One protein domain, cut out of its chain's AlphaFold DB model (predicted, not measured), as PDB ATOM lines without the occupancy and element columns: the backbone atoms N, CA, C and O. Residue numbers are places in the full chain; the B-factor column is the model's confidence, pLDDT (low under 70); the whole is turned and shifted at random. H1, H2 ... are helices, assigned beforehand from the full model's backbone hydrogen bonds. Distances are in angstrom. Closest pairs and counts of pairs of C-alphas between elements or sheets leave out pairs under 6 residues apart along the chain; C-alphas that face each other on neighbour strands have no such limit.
ATOM      1  N   TRP A   2     -16.273   9.750 -42.824       86.62
ATOM      2  CA  TRP A   2     -15.155  10.646 -43.204       86.62
ATOM      3  C   TRP A   2     -15.234  12.084 -42.677       86.62
ATOM      4  O   TRP A   2     -14.202  12.703 -42.432       86.62
ATOM      5  N   LYS A   3     -16.449  12.583 -42.425       88.56
ATOM      6  CA  LYS A   3     -16.700  13.926 -41.885       88.56
ATOM      7  C   LYS A   3     -15.924  14.200 -40.595       88.56
ATOM      8  O   LYS A   3     -15.187  15.169 -40.516       88.56
ATOM      9  N   THR A   4     -16.021  13.309 -39.610       91.94
ATOM     10  CA  THR A   4     -15.348  13.478 -38.312       91.94
ATOM     11  C   THR A   4     -13.824  13.439 -38.411       91.94
ATOM     12  O   THR A   4     -13.161  14.105 -37.625       91.94
ATOM     13  N   LYS A   5     -13.261  12.692 -39.371       89.88
ATOM     14  CA  LYS A   5     -11.813  12.675 -39.627       89.88
ATOM     15  C   LYS A   5     -11.353  13.992 -40.251       89.88
ATOM     16  O   LYS A   5     -10.428  14.604 -39.734       89.88
ATOM     17  N   CYS A   6     -12.048  14.472 -41.283       87.38
ATOM     18  CA  CYS A   6     -11.708  15.739 -41.939       87.38
ATOM     19  C   CYS A   6     -11.845  16.930 -40.975       87.38
ATOM     20  O   CYS A   6     -10.929  17.737 -40.888       87.38
ATOM     21  N   CYS A   7     -12.914  16.987 -40.166       91.62
ATOM     22  CA  CYS A   7     -13.091  18.036 -39.150       91.62
ATOM     23  C   CYS A   7     -11.973  18.068 -38.093       91.62
ATOM     24  O   CYS A   7     -11.732  19.118 -37.512       91.62
ATOM     25  N   LYS A   8     -11.328  16.928 -37.805       92.38
ATOM     26  CA  LYS A   8     -10.214  16.860 -36.845       92.38
ATOM     27  C   LYS A   8      -8.884  17.285 -37.456       92.38
ATOM     28  O   LYS A   8      -8.077  17.872 -36.750       92.38
ATOM     29  N   VAL A   9      -8.650  16.944 -38.723       91.06
ATOM     30  CA  VAL A   9      -7.366  17.202 -39.387       91.06
ATOM     31  C   VAL A   9      -7.277  18.646 -39.878       91.06
ATOM     32  O   VAL A   9      -6.237  19.266 -39.711       91.06
ATOM     33  N   ILE A  10      -8.364  19.194 -40.431       90.88
ATOM     34  CA  ILE A  10      -8.389  20.513 -41.090       90.88
ATOM     35  C   ILE A  10      -9.653  21.307 -40.730       90.88
ATOM     36  O   ILE A  10     -10.545  21.489 -41.562       90.88
ATOM     37  N   PRO A  11      -9.773  21.766 -39.472       89.25
ATOM     38  CA  PRO A  11     -10.977  22.438 -38.995       89.25
ATOM     39  C   PRO A  11     -11.277  23.751 -39.732       89.25
ATOM     40  O   PRO A  11     -12.442  24.001 -40.011       89.25
ATOM     41  N   SER A  12     -10.261  24.541 -40.103       86.94
ATOM     42  CA  SER A  12     -10.429  25.814 -40.831       86.94
ATOM     43  C   SER A  12     -11.062  25.610 -42.207       86.94
ATOM     44  O   SER A  12     -12.148  26.111 -42.469       86.94
ATOM     45  N   VAL A  13     -10.461  24.746 -43.027       86.06
ATOM     46  CA  VAL A  13     -10.942  24.399 -44.376       86.06
ATOM     47  C   VAL A  13     -12.381  23.879 -44.342       86.06
ATOM     48  O   VAL A  13     -13.202  24.197 -45.203       86.06
ATOM     49  N   VAL A  14     -12.711  23.072 -43.330       89.81
ATOM     50  CA  VAL A  14     -14.069  22.554 -43.147       89.81
ATOM     51  C   VAL A  14     -15.035  23.638 -42.668       89.81
ATOM     52  O   VAL A  14     -16.207  23.586 -43.023       89.81
ATOM     53  N   SER A  15     -14.601  24.615 -41.882       87.62
ATOM     54  CA  SER A  15     -15.449  25.751 -41.523       87.62
ATOM     55  C   SER A  15     -15.743  26.625 -42.739       87.62
ATOM     56  O   SER A  15     -16.913  26.899 -43.000       87.62
ATOM     57  N   ASP A  16     -14.726  26.956 -43.533       85.94
ATOM     58  CA  ASP A  16     -14.856  27.885 -44.661       85.94
ATOM     59  C   ASP A  16     -15.749  27.317 -45.773       85.94
ATOM     60  O   ASP A  16     -16.650  27.986 -46.280       85.94
ATOM     61  N   LEU A  17     -15.591  26.030 -46.091       83.56
ATOM     62  CA  LEU A  17     -16.372  25.366 -47.143       83.56
ATOM     63  C   LEU A  17     -17.840  25.118 -46.759       83.56
ATOM     64  O   LEU A  17     -18.676  24.894 -47.636       83.56
ATOM     65  N   PHE A  18     -18.170  25.150 -45.464       79.69
ATOM     66  CA  PHE A  18     -19.524  24.895 -44.961       79.69
ATOM     67  C   PHE A  18     -20.276  26.152 -44.518       79.69
ATOM     68  O   PHE A  18     -21.422  26.031 -44.079       79.69
ATOM     69  N   LEU A  19     -19.701  27.347 -44.684       76.81
ATOM     70  CA  LEU A  19     -20.345  28.610 -44.307       76.81
ATOM     71  C   LEU A  19     -21.653  28.909 -45.070       76.81
ATOM     72  O   LEU A  19     -22.405  29.777 -44.634       76.81
ATOM     73  N   GLY A  20     -21.970  28.196 -46.161       65.88
ATOM     74  CA  GLY A  20     -23.134  28.533 -46.993       65.88
ATOM     75  C   GLY A  20     -23.960  27.391 -47.588       65.88
ATOM     76  O   GLY A  20     -24.982  27.678 -48.207       65.88
ATOM     77  N   SER A  21     -23.580  26.113 -47.456       66.19
ATOM     78  CA  SER A  21     -24.327  25.032 -48.124       66.19
ATOM     79  C   SER A  21     -24.099  23.647 -47.519       66.19
ATOM     80  O   SER A  21     -23.016  23.323 -47.028       66.19
ATOM     81  N   SER A  22     -25.123  22.792 -47.574       78.12
ATOM     82  CA  SER A  22     -24.989  21.374 -47.239       78.12
ATOM     83  C   SER A  22     -24.104  20.685 -48.278       78.12
ATOM     84  O   SER A  22     -24.472  20.626 -49.452       78.12
ATOM     85  N   ALA A  23     -22.953  20.150 -47.859       81.31
ATOM     86  CA  ALA A  23     -22.032  19.522 -48.801       81.31
ATOM     87  C   ALA A  23     -22.682  18.378 -49.597       81.31
ATOM     88  O   ALA A  23     -23.362  17.528 -49.009       81.31
ATOM     89  N   PRO A  24     -22.427  18.322 -50.915       81.50
ATOM     90  CA  PRO A  24     -22.954  17.273 -51.767       81.50
ATOM     91  C   PRO A  24     -22.435  15.885 -51.349       81.50
ATOM     92  O   PRO A  24     -21.353  15.756 -50.756       81.50
ATOM     93  N   PRO A  25     -23.192  14.815 -51.650       80.31
ATOM     94  CA  PRO A  25     -22.759  13.449 -51.377       80.31
ATOM     95  C   PRO A  25     -21.424  13.156 -52.081       80.31
ATOM     96  O   PRO A  25     -21.231  13.500 -53.240       80.31
ATOM     97  N   GLY A  26     -20.475  12.556 -51.356       85.62
ATOM     98  CA  GLY A  26     -19.123  12.242 -51.855       85.62
ATOM     99  C   GLY A  26     -18.045  13.286 -51.537       85.62
ATOM    100  O   GLY A  26     -16.864  12.941 -51.485       85.62
ATOM    101  N   TYR A  27     -18.430  14.516 -51.192       88.25
ATOM    102  CA  TYR A  27     -17.498  15.605 -50.877       88.25
ATOM    103  C   TYR A  27     -16.472  15.242 -49.787       88.25
ATOM    104  O   TYR A  27     -15.269  15.429 -49.946       88.25
ATOM    105  N   TRP A  28     -16.934  14.610 -48.704       91.81
ATOM    106  CA  TRP A  28     -16.070  14.178 -47.599       91.81
ATOM    107  C   TRP A  28     -15.055  13.097 -47.982       91.81
ATOM    108  O   TRP A  28     -14.023  12.980 -47.325       91.81
ATOM    109  N   ALA A  29     -15.342  12.288 -49.005       90.88
ATOM    110  CA  ALA A  29     -14.405  11.275 -49.484       90.88
ATOM    111  C   ALA A  29     -13.292  11.915 -50.329       90.88
ATOM    112  O   ALA A  29     -12.130  11.547 -50.178       90.88
ATOM    113  N   ALA A  30     -13.628  12.910 -51.159       88.12
ATOM    114  CA  ALA A  30     -12.650  13.670 -51.936       88.12
ATOM    115  C   ALA A  30     -11.710  14.490 -51.035       88.12
ATOM    116  O   ALA A  30     -10.494  14.445 -51.208       88.12
ATOM    117  N   LEU A  31     -12.255  15.155 -50.012       90.25
ATOM    118  CA  LEU A  31     -11.463  15.881 -49.012       90.25
ATOM    119  C   LEU A  31     -10.492  14.968 -48.268       90.25
ATOM    120  O   LEU A  31      -9.328  15.306 -48.089       90.25
ATOM    121  N   HIS A  32     -10.952  13.776 -47.888       90.19
ATOM    122  CA  HIS A  32     -10.087  12.787 -47.264       90.19
ATOM    123  C   HIS A  32      -8.959  12.333 -48.206       90.19
ATOM    124  O   HIS A  32      -7.827  12.189 -47.756       90.19
ATOM    125  N   LYS A  33      -9.230  12.148 -49.507       92.06
ATOM    126  CA  LYS A  33      -8.183  11.832 -50.496       92.06
ATOM    127  C   LYS A  33      -7.145  12.951 -50.607       92.06
ATOM    128  O   LYS A  33      -5.961  12.651 -50.638       92.06
ATOM    129  N   LEU A  34      -7.559  14.219 -50.605       87.12
ATOM    130  CA  LEU A  34      -6.626  15.354 -50.637       87.12
ATOM    131  C   LEU A  34      -5.758  15.429 -49.378       87.12
ATOM    132  O   LEU A  34      -4.551  15.608 -49.483       87.12
ATOM    133  N   VAL A  35      -6.356  15.227 -48.203       88.44
ATOM    134  CA  VAL A  35      -5.630  15.199 -46.924       88.44
ATOM    135  C   VAL A  35      -4.581  14.083 -46.895       88.44
ATOM    136  O   VAL A  35      -3.493  14.284 -46.368       88.44
ATOM    137  N   VAL A  36      -4.900  12.913 -47.457       89.12
ATOM    138  CA  VAL A  36      -3.999  11.750 -47.467       89.12
ATOM    139  C   VAL A  36      -2.916  11.872 -48.539       89.12
ATOM    140  O   VAL A  36      -1.754  11.599 -48.260       89.12
ATOM    141  N   CYS A  37      -3.274  12.276 -49.759       88.44
ATOM    142  CA  CYS A  37      -2.341  12.305 -50.886       88.44
ATOM    143  C   CYS A  37      -1.512  13.594 -50.951       88.44
ATOM    144  O   CYS A  37      -0.487  13.624 -51.630       88.44
ATOM    145  N   CYS A  38      -1.959  14.678 -50.310       83.75
ATOM    146  CA  CYS A  38      -1.342  15.998 -50.432       83.75
ATOM    147  C   CYS A  38      -1.319  16.747 -49.086       83.75
ATOM    148  O   CYS A  38      -1.947  17.801 -48.963       83.75
ATOM    149  N   PRO A  39      -0.560  16.268 -48.082       78.31
ATOM    150  CA  PRO A  39      -0.472  16.932 -46.777       78.31
ATOM    151  C   PRO A  39       0.045  18.376 -46.883       78.31
ATOM    152  O   PRO A  39      -0.387  19.251 -46.141       78.31
ATOM    153  N   VAL A  40       0.899  18.667 -47.871       77.25
ATOM    154  CA  VAL A  40       1.454  20.011 -48.113       77.25
ATOM    155  C   VAL A  40       0.384  21.020 -48.552       77.25
ATOM    156  O   VAL A  40       0.487  22.207 -48.251       77.25
ATOM    157  N   LEU A  41      -0.682  20.557 -49.211       67.12
ATOM    158  CA  LEU A  41      -1.786  21.411 -49.669       67.12
ATOM    159  C   LEU A  41      -2.618  21.949 -48.492       67.12
ATOM    160  O   LEU A  41      -3.300  22.955 -48.640       67.12
ATOM    161  N   LEU A  42      -2.514  21.312 -47.317       65.62
ATOM    162  CA  LEU A  42      -3.125  21.768 -46.063       65.62
ATOM    163  C   LEU A  42      -2.341  22.899 -45.397       65.62
ATOM    164  O   LEU A  42      -2.910  23.665 -44.630       65.62
ATOM    165  N   HIS A  43      -1.038  22.980 -45.668       58.47
ATOM    166  CA  HIS A  43      -0.156  24.011 -45.120       58.47
ATOM    167  C   HIS A  43      -0.023  25.220 -46.042       58.47
ATOM    168  O   HIS A  43       0.347  26.304 -45.594       58.47
ATOM    169  N   SER A  44      -0.332  25.060 -47.328       63.38
ATOM    170  CA  SER A  44      -0.602  26.204 -48.179       63.38
ATOM    171  C   SER A  44      -1.986  26.721 -47.813       63.38
ATOM    172  O   SER A  44      -2.961  26.026 -48.073       63.38
ATOM    173  N   ASP A  45      -2.058  27.907 -47.216       54.34
ATOM    174  CA  ASP A  45      -3.277  28.649 -46.857       54.34
ATOM    175  C   ASP A  45      -4.059  29.074 -48.127       54.34
ATOM    176  O   ASP A  45      -4.334  30.243 -48.396       54.34
ATOM    177  N   VAL A  46      -4.325  28.106 -49.009       54.28
ATOM    178  CA  VAL A  46      -5.047  28.265 -50.261       54.28
ATOM    179  C   VAL A  46      -6.508  28.333 -49.880       54.28
ATOM    180  O   VAL A  46      -7.223  27.334 -49.824       54.28
ATOM    181  N   LEU A  47      -6.916  29.561 -49.598       48.59
ATOM    182  CA  LEU A  47      -8.286  30.026 -49.630       48.59
ATOM    183  C   LEU A  47      -8.925  29.500 -50.934       48.59
ATOM    184  O   LEU A  47      -8.664  30.014 -52.019       48.59
ATOM    185  N   ILE A  48      -9.767  28.462 -50.851       55.44
ATOM    186  CA  ILE A  48     -10.654  28.025 -51.956       55.44
ATOM    187  C   ILE A  48     -11.856  28.996 -52.050       55.44
ATOM    188  O   ILE A  48     -12.933  28.669 -52.538       55.44
ATOM    189  N   GLU A  49     -11.692  30.221 -51.556       43.47
ATOM    190  CA  GLU A  49     -12.621  31.320 -51.741       43.47
ATOM    191  C   GLU A  49     -12.430  31.841 -53.172       43.47
ATOM    192  O   GLU A  49     -11.384  32.380 -53.519       43.47
ATOM    193  N   ASN A  50     -13.445  31.670 -54.019       38.25
ATOM    194  CA  ASN A  50     -13.544  32.243 -55.372       38.25
ATOM    195  C   ASN A  50     -12.801  31.534 -56.514       38.25
ATOM    196  O   ASN A  50     -12.404  32.180 -57.485       38.25
TER     197      ASN A  50
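AT A GLANCE: This is residues 2 to 50 of the 232 residues of an uncharacterized protein of Prunus dulcis (UniProt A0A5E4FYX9). Four short helices and a tail are arranged as a loosely closed frame: H3, the longest helix, makes one side, H1 packs on it at a steep tilt, and H2 follows H1 across the open middle from H3. The link of residues 19 to 26 joins H2 to H3 round one end of the frame, H4 turns the corner at the far end of H3, and the tail of residues 44 to 50 folds back from there toward the side of H2. The printed part has 49 residues, with four named helices in the order H1, H2, H3, H4 and no named strand, and its class is all helix. It is compact, with a radius of gyration of the C-alphas of 10.3 A, and its C-alphas span 26 by 23 by 17 A.

IN THESE COORDINATES: H1 is residues 2 to 9, and its first C-alpha, that of Trp 2, is at (-15.155, 10.646, -43.204). H2 is residues 11 to 18. H3 is residues 27 to 37, 15.5 A from first to last C-alpha, with C-alpha 27 at (-17.498, 15.605, -50.877). H4 is residues 39 to 43 and ends with C-alpha 43 at (-0.156, 24.011, -45.120).

HOW THE PARTS SIT: H1 and H3 touch, with the C-alphas of Trp 2 and Trp 28 the closest at 5.7 A. Their lines stand at a steep tilt of 47 degrees, and they run the same way. H1 and H2 are close but not clearly touching; their closest C-alphas, those of Cys 7 and Val 14, are 6.1 A apart. H1 and H2 run opposite ways at a steep tilt of 47 degrees. H2 and H3 are apart. H3 and H4 touch only at the corner by their link, and only just, with 3 pairs of C-alphas within 8 A, the closest those of Val 35 and Leu 42 at 7.1 A. H4 is apart from H1, and only just apart from H2, with a closest distance of 8.4 A between C-alphas. In H1 and H3 every O i to N i+4 pair is within hydrogen-bond range, against 3 of 4 in H2 and 0 of 1 in H4, where 2 of 2 O i to N i+3 pairs are within range.

THE WHOLE: The C-alphas of Gly 20 and Cys 37, the two farthest apart, are 26.7 A from each other. Residues 18 to 25 stand free, and so do residues 36 to 41, of which 39 to 41 belong to H4. The printed part has no cut. The links H1 to H2 and H3 to H4 are tight, the link H2 to H3 is short, and no link is long. The mean pLDDT of the printed part is 79.3, and residues 20 to 21 and 41 to 50 are under 70.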